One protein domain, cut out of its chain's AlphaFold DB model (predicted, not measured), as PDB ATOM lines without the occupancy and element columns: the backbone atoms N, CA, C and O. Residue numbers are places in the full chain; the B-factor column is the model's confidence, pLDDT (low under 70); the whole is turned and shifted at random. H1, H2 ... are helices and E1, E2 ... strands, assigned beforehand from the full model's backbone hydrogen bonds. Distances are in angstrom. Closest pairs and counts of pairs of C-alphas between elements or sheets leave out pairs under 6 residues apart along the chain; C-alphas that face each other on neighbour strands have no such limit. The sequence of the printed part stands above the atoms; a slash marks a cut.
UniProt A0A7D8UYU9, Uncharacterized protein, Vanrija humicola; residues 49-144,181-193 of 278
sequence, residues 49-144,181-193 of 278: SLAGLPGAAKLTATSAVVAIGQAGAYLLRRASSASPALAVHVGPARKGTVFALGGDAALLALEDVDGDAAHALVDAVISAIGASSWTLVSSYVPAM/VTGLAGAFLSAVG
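This is residues 49 to 144 and 181 to 193 of the 278 residues of an uncharacterized protein of Vanrija humicola (UniProt A0A7D8UYU9). A strongly twisted sheet of six strands curls round helix H2; H3 packs on H2 and covers E2 and E6 on that same face, while H1 covers E5 and E2 on the opposite face. The 109 printed residues hold three named helices and six named strands, in the order E1 E2 H1 E3 E4 E5 H2 E6 H3. The mixed sheet runs E1 E3 E4 E5 E2 E6, and the class is mixed, helices and strands. The whole is compact, with a radius of gyration of the C-alphas of 13.1 A and spans of 41 by 29 by 29 A.

Edge strand E1, residues 49 to 51, is antiparallel to E3, residues 83 to 90, with N 51 and O 87 2.9 A apart. E3, E4, residues 93 to 101, and E5, residues 105 to 110, form a meander, each strand the antiparallel neighbour of the one before; E3 and E4, and E4 and E5, are hairpins. N 88 and O 96 are 2.9 A apart, and N 99 and O 107 2.8 A. E2, residues 63 to 68, is parallel to E5, with N 65 and O 106 at 2.8 A, and to edge strand E6, residues 133 to 137, with N 66 and O 135 at 2.8 A. H1, residues 70 to 78, is on the sheet at a height of 8.5 A; its closest C-alphas to E5 are Gly 72 and Ala 109, 4.7 A. H2, residues 116 to 128, and H3, residues 183 to 193, are on the opposite face from H1. Residues 118 to 123 of H2 touch H3, closest at the C-alphas of Ala 118 and Leu 184, 5.2 A, at a steep tilt of 47 degrees, the same way. H3 has a height over the sheet of 10.0 A. E2, H1, E3 and E5, H2, E6 are split strand-helix-strand units, other strands lying between their two strands, with right-handed crossovers. In H2 and H3 every O i to N i+4 pair is within hydrogen-bond range; in H1, 4 of 5.

E1 begins at C-alpha 49, (161.395, 218.230, 280.145). E3 is 21.5 A long, E4 24.4 A and H2 18.9 A. H3 ends at C-alpha 193, (164.656, 237.071, 266.619).

The C-alphas farthest apart, of Gly 55 and Ala 143, are 44.2 A apart. Residues 145 to 180 are not printed, a gap of 11.3 A between C-alphas 144 and 181. The link from E1 to E2 is long. Residues 53 to 56, 80 to 81 and 193 have pLDDT under 70.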
ATOM      1  N   SER A  49     162.197 219.298 280.739       86.44
ATOM      2  CA  SER A  49     161.395 218.230 280.145       86.44
ATOM      3  C   SER A  49     159.957 218.671 279.881       86.44
ATOM      4  O   SER A  49     159.376 219.500 280.588       86.44
ATOM      5  N   LEU A  50     159.389 218.115 278.813       85.81
ATOM      6  CA  LEU A  50     158.017 218.339 278.371       85.81
ATOM      7  C   LEU A  50     157.275 217.005 278.442       85.81
ATOM      8  O   LEU A  50     157.486 216.124 277.610       85.81
ATOM      9  N   ALA A  51     156.428 216.843 279.453       83.31
ATOM     10  CA  ALA A  51     155.652 215.625 279.657       83.31
ATOM     11  C   ALA A  51     154.291 215.737 278.955       83.31
ATOM     12  O   ALA A  51     153.609 216.751 279.095       83.31
ATOM     13  N   GLY A  52     153.881 214.697 278.223       77.62
ATOM     14  CA  GLY A  52     152.580 214.634 277.535       77.62
ATOM     15  C   GLY A  52     152.656 214.411 276.020       77.62
ATOM     16  O   GLY A  52     151.660 214.009 275.427       77.62
ATOM     17  N   LEU A  53     153.830 214.580 275.399       67.44
ATOM     18  CA  LEU A  53     154.091 214.098 274.037       67.44
ATOM     19  C   LEU A  53     154.721 212.699 274.109       67.44
ATOM     20  O   LEU A  53     155.776 212.555 274.732       67.44
ATOM     21  N   PRO A  54     154.126 211.660 273.492       57.25
ATOM     22  CA  PRO A  54     154.851 210.415 273.257       57.25
ATOM     23  C   PRO A  54     156.059 210.718 272.354       57.25
ATOM     24  O   PRO A  54     155.950 211.539 271.448       57.25
ATOM     25  N   GLY A  55     157.209 210.103 272.654       53.31
ATOM     26  CA  GLY A  55     158.561 210.477 272.201       53.31
ATOM     27  C   GLY A  55     158.708 211.149 270.825       53.31
ATOM     28  O   GLY A  55     158.074 210.753 269.857       53.31
ATOM     29  N   ALA A  56     159.590 212.155 270.744       57.75
ATOM     30  CA  ALA A  56     159.967 212.942 269.554       57.75
ATOM     31  C   ALA A  56     158.825 213.585 268.732       57.75
ATOM     32  O   ALA A  56     159.107 214.345 267.801       57.75
ATOM     33  N   ALA A  57     157.556 213.340 269.064       70.38
ATOM     34  CA  ALA A  57     156.433 214.012 268.442       70.38
ATOM     35  C   ALA A  57     156.490 215.509 268.771       70.38
ATOM     36  O   ALA A  57     156.755 215.902 269.908       70.38
ATOM     37  N   LYS A  58     156.240 216.345 267.763       81.75
ATOM     38  CA  LYS A  58     156.082 217.790 267.933       81.75
ATOM     39  C   LYS A  58     154.603 218.125 268.008       81.75
ATOM     40  O   LYS A  58     153.804 217.573 267.253       81.75
ATOM     41  N   LEU A  59     154.249 219.069 268.871       84.31
ATOM     42  CA  LEU A  59     152.939 219.702 268.824       84.31
ATOM     43  C   LEU A  59     152.909 220.624 267.600       84.31
ATOM     44  O   LEU A  59     153.636 221.619 267.549       84.31
ATOM     45  N   THR A  60     152.098 220.288 266.605       85.56
ATOM     46  CA  THR A  60     151.863 221.161 265.453       85.56
ATOM     47  C   THR A  60     150.820 222.205 265.822       85.56
ATOM     48  O   THR A  60     149.758 221.860 266.338       85.56
ATOM     49  N   ALA A  61     151.157 223.469 265.596       87.44
ATOM     50  CA  ALA A  61     150.271 224.610 265.764       87.44
ATOM     51  C   ALA A  61     150.647 225.645 264.705       87.44
ATOM     52  O   ALA A  61     151.829 225.877 264.477       87.44
ATOM     53  N   THR A  62     149.696 226.326 264.083       90.25
ATOM     54  CA  THR A  62     150.001 227.471 263.216       90.25
ATOM     55  C   THR A  62     150.480 228.651 264.062       90.25
ATOM     56  O   THR A  62     151.444 229.333 263.694       90.25
ATOM     57  N   SER A  63     149.851 228.867 265.223       91.25
ATOM     58  CA  SER A  63     150.158 229.979 266.130       91.25
ATOM     59  C   SER A  63     150.380 229.517 267.571       91.25
ATOM     60  O   SER A  63     149.652 228.674 268.092       91.25
ATOM     61  N   ALA A  64     151.382 230.090 268.234       92.75
ATOM     62  CA  ALA A  64     151.677 229.857 269.640       92.75
ATOM     63  C   ALA A  64     151.621 231.173 270.421       92.75
ATOM     64  O   ALA A  64     152.306 232.144 270.092       92.75
ATOM     65  N   VAL A  65     150.815 231.198 271.479       93.62
ATOM     66  CA  VAL A  65     150.743 232.302 272.436       93.62
ATOM     67  C   VAL A  65     151.480 231.884 273.699       93.62
ATOM     68  O   VAL A  65     151.056 230.965 274.391       93.62
ATOM     69  N   VAL A  66     152.577 232.563 274.013       95.12
ATOM     70  CA  VAL A  66     153.350 232.355 275.236       95.12
ATOM     71  C   VAL A  66     152.955 233.418 276.243       95.12
ATOM     72  O   VAL A  66     153.135 234.607 276.002       95.12
ATOM     73  N   ALA A  67     152.419 232.997 277.379       95.12
ATOM     74  CA  ALA A  67     151.949 233.866 278.437       95.12
ATOM     75  C   ALA A  67     152.740 233.605 279.724       95.12
ATOM     76  O   ALA A  67     152.686 232.505 280.277       95.12
ATOM     77  N   ILE A  68     153.471 234.617 280.194       95.00
ATOM     78  CA  ILE A  68     154.437 234.474 281.291       95.00
ATOM     79  C   ILE A  68     153.885 235.064 282.595       95.00
ATOM     80  O   ILE A  68     153.313 236.159 282.615       95.00
ATOM     81  N   GLY A  69     154.055 234.333 283.697       92.50
ATOM     82  CA  GLY A  69     153.724 234.764 285.052       92.50
ATOM     83  C   GLY A  69     152.251 235.149 285.213       92.50
ATOM     84  O   GLY A  69     151.340 234.373 284.914       92.50
ATOM     85  N   GLN A  70     152.005 236.378 285.678       90.44
ATOM     86  CA  GLN A  70     150.646 236.883 285.922       90.44
ATOM     87  C   GLN A  70     149.815 236.992 284.638       90.44
ATOM     88  O   GLN A  70     148.604 236.763 284.669       90.44
ATOM     89  N   ALA A  71     150.452 237.285 283.498       90.50
ATOM     90  CA  ALA A  71     149.764 237.308 282.210       90.50
ATOM     91  C   ALA A  71     149.244 235.910 281.830       90.50
ATOM     92  O   ALA A  71     148.111 235.781 281.368       90.50
ATOM     93  N   GLY A  72     150.032 234.865 282.109       89.69
ATOM     94  CA  GLY A  72     149.628 233.466 281.953       89.69
ATOM     95  C   GLY A  72     148.413 233.117 282.801       89.69
ATOM     96  O   GLY A  72     147.397 232.662 282.272       89.69
ATOM     97  N   ALA A  73     148.467 233.414 284.100       88.00
ATOM     98  CA  ALA A  73     147.350 233.163 285.009       88.00
ATOM     99  C   ALA A  73     146.061 233.889 284.574       88.00
ATOM    100  O   ALA A  73     144.968 233.322 284.657       88.00
ATOM    101  N   TYR A  74     146.177 235.128 284.086       89.31
ATOM    102  CA  TYR A  74     145.037 235.893 283.582       89.31
ATOM    103  C   TYR A  74     144.437 235.279 282.309       89.31
ATOM    104  O   TYR A  74     143.217 235.108 282.231       89.31
ATOM    105  N   LEU A  75     145.270 234.917 281.329       88.75
ATOM    106  CA  LEU A  75     144.808 234.331 280.068       88.75
ATOM    107  C   LEU A  75     144.188 232.947 280.264       88.75
ATOM    108  O   LEU A  75     143.136 232.669 279.690       88.75
ATOM    109  N   LEU A  76     144.754 232.114 281.139       87.94
ATOM    110  CA  LEU A  76     144.182 230.803 281.460       87.94
ATOM    111  C   LEU A  76     142.765 230.897 282.026       87.94
ATOM    112  O   LEU A  76     141.895 230.127 281.632       87.94
ATOM    113  N   ARG A  77     142.495 231.879 282.896       86.69
ATOM    114  CA  ARG A  77     141.139 232.108 283.429       86.69
ATOM    115  C   ARG A  77     140.125 232.477 282.344       86.69
ATOM    116  O   ARG A  77     138.927 232.309 282.554       86.69
ATOM    117  N   ARG A  78     140.587 233.015 281.213       84.50
ATOM    118  CA  ARG A  78     139.749 233.386 280.062       84.50
ATOM    119  C   ARG A  78     139.626 232.257 279.039       84.50
ATOM    120  O   ARG A  78     138.631 232.211 278.325       84.50
ATOM    121  N   ALA A  79     140.592 231.345 278.987       78.56
ATOM    122  CA  ALA A  79     140.598 230.183 278.108       78.56
ATOM    123  C   ALA A  79     139.785 229.022 278.721       78.56
ATOM    124  O   ALA A  79     140.307 227.949 279.004       78.56
ATOM    125  N   SER A  80     138.486 229.235 278.942       60.91
ATOM    126  CA  SER A  80     137.570 228.327 279.661       60.91
ATOM    127  C   SER A  80     137.307 226.957 279.001       60.91
ATOM    128  O   SER A  80     136.480 226.195 279.494       60.91
ATOM    129  N   SER A  81     137.981 226.625 277.897       66.62
ATOM    130  CA  SER A  81     137.759 225.397 277.106       66.62
ATOM    131  C   SER A  81     139.057 224.709 276.675       66.62
ATOM    132  O   SER A  81     139.037 223.854 275.795       66.62
ATOM    133  N   ALA A  82     140.195 225.111 277.238       75.75
ATOM    134  CA  ALA A  82     141.493 224.627 276.797       75.75
ATOM    135  C   ALA A  82     141.831 223.280 277.458       75.75
ATOM    136  O   ALA A  82     141.837 223.170 278.685       75.75
ATOM    137  N   SER A  83     142.135 222.255 276.657       80.81
ATOM    138  CA  SER A  83     142.616 220.972 277.176       80.81
ATOM    139  C   SER A  83     144.134 221.028 277.381       80.81
ATOM    140  O   SER A  83     144.851 221.405 276.444       80.81
ATOM    141  N   PRO A  84     144.653 220.659 278.567       87.38
ATOM    142  CA  PRO A  84     146.092 220.592 278.781       87.38
ATOM    143  C   PRO A  84     146.692 219.520 277.867       87.38
ATOM    144  O   PRO A  84     146.231 218.382 277.854       87.38
ATOM    145  N   ALA A  85     147.710 219.902 277.101       86.88
ATOM    146  CA  ALA A  85     148.435 219.022 276.193       86.88
ATOM    147  C   ALA A  85     149.779 218.600 276.797       86.88
ATOM    148  O   ALA A  85     150.089 217.414 276.813       86.88
ATOM    149  N   LEU A  86     150.556 219.558 277.328       89.81
ATOM    150  CA  LEU A  86     151.904 219.309 277.857       89.81
ATOM    151  C   LEU A  86     152.106 219.958 279.217       89.81
ATOM    152  O   LEU A  86     151.645 221.074 279.450       89.81
ATOM    153  N   ALA A  87     152.863 219.304 280.087       92.12
ATOM    154  CA  ALA A  87     153.420 219.911 281.287       92.12
ATOM    155  C   ALA A  87     154.890 220.271 281.043       92.12
ATOM    156  O   ALA A  87     155.654 219.459 280.523       92.12
ATOM    157  N   VAL A  88     155.279 221.488 281.425       92.75
ATOM    158  CA  VAL A  88     156.656 221.984 281.305       92.75
ATOM    159  C   VAL A  88     157.325 221.876 282.667       92.75
ATOM    160  O   VAL A  88     156.811 222.432 283.644       92.75
ATOM    161  N   HIS A  89     158.456 221.182 282.736       92.19
ATOM    162  CA  HIS A  89     159.225 220.975 283.959       92.19
ATOM    163  C   HIS A  89     160.648 221.506 283.806       92.19
ATOM    164  O   HIS A  89     161.271 221.337 282.759       92.19
ATOM    165  N   VAL A  90     161.157 222.126 284.869       91.50
ATOM    166  CA  VAL A  90     162.569 222.497 285.024       91.50
ATOM    167  C   VAL A  90     163.078 221.768 286.261       91.50
ATOM    168  O   VAL A  90     162.665 222.069 287.387       91.50
ATOM    169  N   GLY A  91     163.912 220.753 286.049       88.62
ATOM    170  CA  GLY A  91     164.230 219.743 287.051       88.62
ATOM    171  C   GLY A  91     162.948 219.095 287.606       88.62
ATOM    172  O   GLY A  91     162.066 218.721 286.832       88.62
ATOM    173  N   PRO A  92     162.785 218.992 288.938       87.31
ATOM    174  CA  PRO A  92     161.590 218.395 289.539       87.31
ATOM    175  C   PRO A  92     160.372 219.337 289.556       87.31
ATOM    176  O   PRO A  92     159.254 218.896 289.829       87.31
ATOM    177  N   ALA A  93     160.553 220.635 289.299       90.94
ATOM    178  CA  ALA A  93     159.497 221.629 289.447       90.94
ATOM    179  C   ALA A  93     158.700 221.795 288.150       90.94
ATOM    180  O   ALA A  93     159.262 222.066 287.088       90.94
ATOM    181  N   ARG A  94     157.367 221.707 288.236       92.50
ATOM    182  CA  ARG A  94     156.486 222.105 287.132       92.50
ATOM    183  C   ARG A  94     156.506 223.628 287.017       92.50
ATOM    184  O   ARG A  94     156.150 224.313 287.966       92.50
ATOM    185  N   LYS A  95     156.908 224.133 285.854       94.44
ATOM    186  CA  LYS A  95     157.005 225.565 285.539       94.44
ATOM    187  C   LYS A  95     155.961 226.042 284.550       94.44
ATOM    188  O   LYS A  95     155.875 227.230 284.283       94.44
ATOM    189  N   GLY A  96     155.153 225.152 283.991       93.62
ATOM    190  CA  GLY A  96     154.105 225.592 283.093       93.62
ATOM    191  C   GLY A  96     153.264 224.474 282.526       93.62
ATOM    192  O   GLY A  96     153.431 223.292 282.843       93.62
ATOM    193  N   THR A  97     152.318 224.879 281.691       92.75
ATOM    194  CA  THR A  97     151.439 223.973 280.956       92.75
ATOM    195  C   THR A  97     151.179 224.541 279.572       92.75
ATOM    196  O   THR A  97     150.902 225.732 279.424       92.75
ATOM    197  N   VAL A  98     151.252 223.680 278.567       92.19
ATOM    198  CA  VAL A  98     150.841 223.971 277.199       92.19
ATOM    199  C   VAL A  98     149.439 223.426 277.009       92.19
ATOM    200  O   VAL A  98     149.166 222.268 277.327       92.19
ATOM    201  N   PHE A  99     148.560 224.256 276.480       90.94
ATOM    202  CA  PHE A  99     147.194 223.911 276.149       90.94
ATOM    203  C   PHE A  99     147.026 223.956 274.637       90.94
ATOM    204  O   PHE A  99     147.412 224.936 273.997       90.94
ATOM    205  N   ALA A 100     146.422 222.912 274.079       88.06
ATOM    206  CA  ALA A 100     145.946 222.962 272.707       88.06
ATOM    207  C   ALA A 100     144.637 223.761 272.689       88.06
ATOM    208  O   ALA A 100     143.692 223.450 273.421       88.06
ATOM    209  N   LEU A 101     144.601 224.815 271.884       84.25
ATOM    210  CA  LEU A 101     143.389 225.560 271.584       84.25
ATOM    211  C   LEU A 101     142.802 225.018 270.276       84.25
ATOM    212  O   LEU A 101     143.527 224.580 269.381       84.25
ATOM    213  N   GLY A 102     141.475 225.044 270.149       74.50
ATOM    214  CA  GLY A 102     140.832 224.731 268.872       74.50
ATOM    215  C   GLY A 102     141.338 225.658 267.759       74.50
ATOM    216  O   GLY A 102     141.631 226.824 268.015       74.50
ATOM    217  N   GLY A 103     141.425 225.147 266.527       72.81
ATOM    218  CA  GLY A 103     141.855 225.946 265.371       72.81
ATOM    219  C   GLY A 103     143.371 226.085 265.204       72.81
ATOM    220  O   GLY A 103     143.829 227.136 264.770       72.81
ATOM    221  N   ASP A 104     144.133 225.037 265.531       84.44
ATOM    222  CA  ASP A 104     145.586 224.956 265.294       84.44
ATOM    223  C   ASP A 104     146.391 226.060 266.009       84.44
ATOM    224  O   ASP A 104     147.321 226.665 265.470       84.44
ATOM    225  N   ALA A 105     146.004 226.346 267.253       88.94
ATOM    226  CA  ALA A 105     146.673 227.304 268.117       88.94
ATOM    227  C   ALA A 105     147.088 226.645 269.438       88.94
ATOM    228  O   ALA A 105     146.400 225.768 269.958       88.94
ATOM    229  N   ALA A 106     148.201 227.088 270.012       91.31
ATOM    230  CA  ALA A 106     148.670 226.638 271.318       91.31
ATOM    231  C   ALA A 106     148.782 227.821 272.286       91.31
ATOM    232  O   ALA A 106     149.273 228.887 271.918       91.31
ATOM    233  N   LEU A 107     148.360 227.625 273.535       93.31
ATOM    234  CA  LEU A 107     148.592 228.563 274.634       93.31
ATOM    235  C   LEU A 107     149.574 227.943 275.620       93.31
ATOM    236  O   LEU A 107     149.280 226.924 276.240       93.31
ATOM    237  N   LEU A 108     150.722 228.576 275.802       94.44
ATOM    238  CA  LEU A 108     151.710 228.193 276.792       94.44
ATOM    239  C   LEU A 108     151.581 229.136 277.978       94.44
ATOM    240  O   LEU A 108     151.856 230.326 277.853       94.44
ATOM    241  N   ALA A 109     151.183 228.615 279.130       94.88
ATOM    242  CA  ALA A 109     151.213 229.362 280.376       94.88
ATOM    243  C   ALA A 109     152.446 228.940 281.171       94.88
ATOM    244  O   ALA A 109     152.508 227.810 281.669       94.88
ATOM    245  N   LEU A 110     153.427 229.836 281.249       95.31
ATOM    246  CA  LEU A 110     154.728 229.590 281.862       95.31
ATOM    247  C   LEU A 110     154.908 230.491 283.084       95.31
ATOM    248  O   LEU A 110     154.553 231.667 283.065       95.31
ATOM    249  N   GLU A 111     155.471 229.947 284.146       93.69
ATOM    250  CA  GLU A 111     155.998 230.710 285.270       93.69
ATOM    251  C   GLU A 111     157.364 231.294 284.907       93.69
ATOM    252  O   GLU A 111     158.043 230.801 284.006       93.69
ATOM    253  N   ASP A 112     157.761 232.358 285.605       90.19
ATOM    254  CA  ASP A 112     159.079 232.950 285.393       90.19
ATOM    255  C   ASP A 112     160.181 232.009 285.903       90.19
ATOM    256  O   ASP A 112     159.996 231.261 286.877       90.19
ATOM    257  N   VAL A 113     161.319 232.022 285.213       89.50
ATOM    258  CA  VAL A 113     162.463 231.151 285.499       89.50
ATOM    259  C   VAL A 113     163.743 231.969 285.401       89.50
ATOM    260  O   VAL A 113     163.919 232.758 284.475       89.50
ATOM    261  N   ASP A 114     164.643 231.763 286.357       80.56
ATOM    262  CA  ASP A 114     165.862 232.551 286.476       80.56
ATOM    263  C   ASP A 114     166.976 232.077 285.527       80.56
ATOM    264  O   ASP A 114     167.205 230.878 285.340       80.56
ATOM    265  N   GLY A 115     167.728 233.047 284.996       77.44
ATOM    266  CA  GLY A 115     169.051 232.852 284.395       77.44
ATOM    267  C   GLY A 115     169.116 231.821 283.263       77.44
ATOM    268  O   GLY A 115     168.305 231.836 282.338       77.44
ATOM    269  N   ASP A 116     170.108 230.932 283.342       78.06
ATOM    270  CA  ASP A 116     170.450 229.954 282.297       78.06
ATOM    271  C   ASP A 116     169.309 228.971 281.986       78.06
ATOM    272  O   ASP A 116     169.175 228.492 280.857       78.06
ATOM    273  N   ALA A 117     168.436 228.706 282.962       86.50
ATOM    274  CA  ALA A 117     167.288 227.825 282.777       86.50
ATOM    275  C   ALA A 117     166.228 228.427 281.840       86.50
ATOM    276  O   ALA A 117     165.490 227.674 281.203       86.50
ATOM    277  N   ALA A 118     166.168 229.757 281.704       90.69
ATOM    278  CA  ALA A 118     165.253 230.410 280.773       90.69
ATOM    279  C   ALA A 118     165.591 230.061 279.316       90.69
ATOM    280  O   ALA A 118     164.691 229.738 278.545       90.69
ATOM    281  N   HIS A 119     166.876 230.061 278.949       89.06
ATOM    282  CA  HIS A 119     167.312 229.705 277.596       89.06
ATOM    283  C   HIS A 119     167.052 228.231 277.285       89.06
ATOM    284  O   HIS A 119     166.408 227.930 276.283       89.06
ATOM    285  N   ALA A 120     167.442 227.327 278.190       89.56
ATOM    286  CA  ALA A 120     167.172 225.898 278.031       89.56
ATOM    287  C   ALA A 120     165.665 225.604 277.908       89.56
ATOM    288  O   ALA A 120     165.251 224.757 277.115       89.56
ATOM    289  N   LEU A 121     164.829 226.335 278.659       92.12
ATOM    290  CA  LEU A 121     163.378 226.199 278.575       92.12
ATOM    291  C   LEU A 121     162.842 226.651 277.223       92.12
ATOM    292  O   LEU A 121     162.027 225.948 276.624       92.12
ATOM    293  N   VAL A 122     163.291 227.810 276.744       92.56
ATOM    294  CA  VAL A 122     162.892 228.350 275.441       92.56
ATOM    295  C   VAL A 122     163.273 227.388 274.319       92.56
ATOM    296  O   VAL A 122     162.418 227.069 273.493       92.56
ATOM    297  N   ASP A 123     164.496 226.862 274.330       90.06
ATOM    298  CA  ASP A 123     164.981 225.933 273.306       90.06
ATOM    299  C   ASP A 123     164.162 224.638 273.276       90.06
ATOM    300  O   ASP A 123     163.752 224.176 272.203       90.06
ATOM    301  N   ALA A 124     163.856 224.076 274.449       89.94
ATOM    302  CA  ALA A 124     163.016 222.888 274.567       89.94
ATOM    303  C   ALA A 124     161.594 223.148 274.041       89.94
ATOM    304  O   ALA A 124     161.045 222.342 273.286       89.94
ATOM    305  N   VAL A 125     161.005 224.293 274.400       91.75
ATOM    306  CA  VAL A 125     159.654 224.684 273.981       91.75
ATOM    307  C   VAL A 125     159.571 224.910 272.470       91.75
ATOM    308  O   VAL A 125     158.674 224.365 271.828       91.75
ATOM    309  N   ILE A 126     160.499 225.675 271.893       90.56
ATOM    310  CA  ILE A 126     160.536 225.944 270.447       90.56
ATOM    311  C   ILE A 126     160.778 224.645 269.668       90.56
ATOM    312  O   ILE A 126     160.169 224.420 268.624       90.56
ATOM    313  N   SER A 127     161.621 223.749 270.186       87.88
ATOM    314  CA  SER A 127     161.890 222.462 269.535       87.88
ATOM    315  C   SER A 127     160.672 221.537 269.532       87.88
ATOM    316  O   SER A 127     160.450 220.817 268.551       87.88
ATOM    317  N   ALA A 128     159.885 221.556 270.609       88.31
ATOM    318  CA  ALA A 128     158.708 220.711 270.771       88.31
ATOM    319  C   ALA A 128     157.452 221.254 270.078       88.31
ATOM    320  O   ALA A 128     156.566 220.469 269.743       88.31
ATOM    321  N   ILE A 129     157.359 222.567 269.855       88.62
ATOM    322  CA  ILE A 129     156.183 223.207 269.261       88.62
ATOM    323  C   ILE A 129     156.551 223.769 267.890       88.62
ATOM    324  O   ILE A 129     157.267 224.760 267.772       88.62
ATOM    325  N   GLY A 130     156.016 223.157 266.836       85.75
ATOM    326  CA  GLY A 130     156.271 223.546 265.447       85.75
ATOM    327  C   GLY A 130     155.463 224.762 264.991       85.75
ATOM    328  O   GLY A 130     154.803 224.670 263.960       85.75
ATOM    329  N   ALA A 131     155.472 225.861 265.752       89.25
ATOM    330  CA  ALA A 131     154.671 227.045 265.445       89.25
ATOM    331  C   ALA A 131     155.322 228.011 264.451       89.25
ATOM    332  O   ALA A 131     156.499 228.352 264.575       89.25
ATOM    333  N   SER A 132     154.521 228.493 263.492       87.81
ATOM    334  CA  SER A 132     154.952 229.465 262.472       87.81
ATOM    335  C   SER A 132     154.896 230.917 262.956       87.81
ATOM    336  O   SER A 132     155.651 231.768 262.488       87.81
ATOM    337  N   SER A 133     154.014 231.202 263.916       88.81
ATOM    338  CA  SER A 133     153.818 232.523 264.507       88.81
ATOM    339  C   SER A 133     153.847 232.428 266.026       88.81
ATOM    340  O   SER A 133     153.170 231.583 266.613       88.81
ATOM    341  N   TRP A 134     154.612 233.317 266.656       91.50
ATOM    342  CA  TRP A 134     154.781 233.377 268.103       91.50
ATOM    343  C   TRP A 134     154.314 234.732 268.619       91.50
ATOM    344  O   TRP A 134     154.776 235.777 268.164       91.50
ATOM    345  N   THR A 135     153.400 234.716 269.585       92.62
ATOM    346  CA  THR A 135     152.948 235.908 270.305       92.62
ATOM    347  C   THR A 135     153.332 235.770 271.764       92.62
ATOM    348  O   THR A 135     152.931 234.818 272.425       92.62
ATOM    349  N   LEU A 136     154.089 236.731 272.279       94.12
ATOM    350  CA  LEU A 136     154.527 236.741 273.664       94.12
ATOM    351  C   LEU A 136     153.727 237.772 274.462       94.12
ATOM    352  O   LEU A 136     153.666 238.944 274.093       94.12
ATOM    353  N   VAL A 137     153.149 237.340 275.577       94.38
ATOM    354  CA  VAL A 137     152.409 238.184 276.513       94.38
ATOM    355  C   VAL A 137     153.066 238.072 277.882       94.38
ATOM    356  O   VAL A 137     153.114 237.002 278.489       94.38
ATOM    357  N   SER A 138     153.568 239.192 278.386       93.06
ATOM    358  CA  SER A 138     154.192 239.271 279.703       93.06
ATOM    359  C   SER A 138     153.691 240.498 280.459       93.06
ATOM    360  O   SER A 138     153.198 241.459 279.866       93.06
ATOM    361  N   SER A 139     153.804 240.456 281.782       90.12
ATOM    362  CA  SER A 139     153.558 241.600 282.655       90.12
ATOM    363  C   SER A 139     154.863 242.344 282.925       90.12
ATOM    364  O   SER A 139     155.867 241.718 283.252       90.12
ATOM    365  N   TYR A 140     154.837 243.673 282.860       85.75
ATOM    366  CA  TYR A 140     155.960 244.517 283.266       85.75
ATOM    367  C   TYR A 140     155.593 245.328 284.508       85.75
ATOM    368  O   TYR A 140     154.423 245.632 284.743       85.75
ATOM    369  N   VAL A 141     156.598 245.703 285.298       85.00
ATOM    370  CA  VAL A 141     156.404 246.578 286.458       85.00
ATOM    371  C   VAL A 141     156.323 248.028 285.967       85.00
ATOM    372  O   VAL A 141     157.327 248.545 285.473       85.00
ATOM    373  N   PRO A 142     155.184 248.734 286.116       81.69
ATOM    374  CA  PRO A 142     155.035 250.085 285.569       81.69
ATOM    375  C   PRO A 142     156.036 251.096 286.132       81.69
ATOM    376  O   PRO A 142     156.440 252.012 285.423       81.69
ATOM    377  N   ALA A 143     156.464 250.914 287.385       80.75
ATOM    378  CA  ALA A 143     157.458 251.770 288.032       80.75
ATOM    379  C   ALA A 143     158.851 251.688 287.382       80.75
ATOM    380  O   ALA A 143     159.610 252.650 287.465       80.75
ATOM    381  N   MET A 144     159.164 250.568 286.724       83.62
ATOM    382  CA  MET A 144     160.430 250.350 286.016       83.62
ATOM    383  C   MET A 144     160.394 250.876 284.579       83.62
ATOM    384  O   MET A 144     161.432 250.945 283.929       83.62
ATOM    385  N   VAL A 181     163.688 244.206 277.428       88.44
ATOM    386  CA  VAL A 181     162.966 243.001 277.857       88.44
ATOM    387  C   VAL A 181     163.964 241.976 278.394       88.44
ATOM    388  O   VAL A 181     164.939 241.650 277.725       88.44
ATOM    389  N   THR A 182     163.716 241.459 279.596       88.31
ATOM    390  CA  THR A 182     164.592 240.498 280.288       88.31
ATOM    391  C   THR A 182     163.873 239.198 280.636       88.31
ATOM    392  O   THR A 182     162.679 239.043 280.374       88.31
ATOM    393  N   GLY A 183     164.612 238.273 281.258       90.06
ATOM    394  CA  GLY A 183     164.082 237.014 281.773       90.06
ATOM    395  C   GLY A 183     163.591 236.108 280.653       90.06
ATOM    396  O   GLY A 183     164.085 236.169 279.522       90.06
ATOM    397  N   LEU A 184     162.573 235.305 280.952       92.50
ATOM    398  CA  LEU A 184     162.015 234.363 279.990       92.50
ATOM    399  C   LEU A 184     161.458 235.060 278.736       92.50
ATOM    400  O   LEU A 184     161.626 234.572 277.620       92.50
ATOM    401  N   ALA A 185     160.863 236.246 278.898       91.62
ATOM    402  CA  ALA A 185     160.365 237.041 277.781       91.62
ATOM    403  C   ALA A 185     161.497 237.477 276.831       91.62
ATOM    404  O   ALA A 185     161.373 237.358 275.611       91.62
ATOM    405  N   GLY A 186     162.614 237.945 277.395       90.31
ATOM    406  CA  GLY A 186     163.801 238.320 276.626       90.31
ATOM    407  C   GLY A 186     164.450 237.120 275.936       90.31
ATOM    408  O   GLY A 186     164.860 237.231 274.780       90.31
ATOM    409  N   ALA A 187     164.481 235.959 276.598       91.31
ATOM    410  CA  ALA A 187     164.996 234.718 276.024       91.31
ATOM    411  C   ALA A 187     164.173 234.267 274.800       91.31
ATOM    412  O   ALA A 187     164.757 234.001 273.749       91.31
ATOM    413  N   PHE A 188     162.833 234.286 274.878       91.81
ATOM    414  CA  PHE A 188     161.961 233.999 273.727       91.81
ATOM    415  C   PHE A 188     162.194 234.969 272.566       91.81
ATOM    416  O   PHE A 188     162.359 234.536 271.428       91.81
ATOM    417  N   LEU A 189     162.231 236.277 272.843       89.69
ATOM    418  CA  LEU A 189     162.470 237.281 271.803       89.69
ATOM    419  C   LEU A 189     163.845 237.110 271.145       89.69
ATOM    420  O   LEU A 189     163.960 237.273 269.934       89.69
ATOM    421  N   SER A 190     164.864 236.737 271.918       88.56
ATOM    422  CA  SER A 190     166.218 236.504 271.403       88.56
ATOM    423  C   SER A 190     166.290 235.240 270.540       88.56
ATOM    424  O   SER A 190     166.892 235.265 269.467       88.56
ATOM    425  N   ALA A 191     165.641 234.151 270.956       86.88
ATOM    426  CA  ALA A 191     165.608 232.898 270.198       86.88
ATOM    427  C   ALA A 191     164.814 233.033 268.886       86.88
ATOM    428  O   ALA A 191     165.275 232.621 267.825       86.88
ATOM    429  N   VAL A 192     163.644 233.678 268.927       76.75
ATOM    430  CA  VAL A 192     162.808 233.874 267.729       76.75
ATOM    431  C   VAL A 192     163.389 234.958 266.812       76.75
ATOM    432  O   VAL A 192     163.321 234.833 265.590       76.75
ATOM    433  N   GLY A 193     163.995 236.006 267.378       68.69
ATOM    434  CA  GLY A 193     164.656 237.071 266.619       68.69
ATOM    435  C   GLY A 193     165.907 236.584 265.886       68.69
ATOM    436  O   GLY A 193     166.051 236.849 264.694       68.69
TER     437      GLY A 193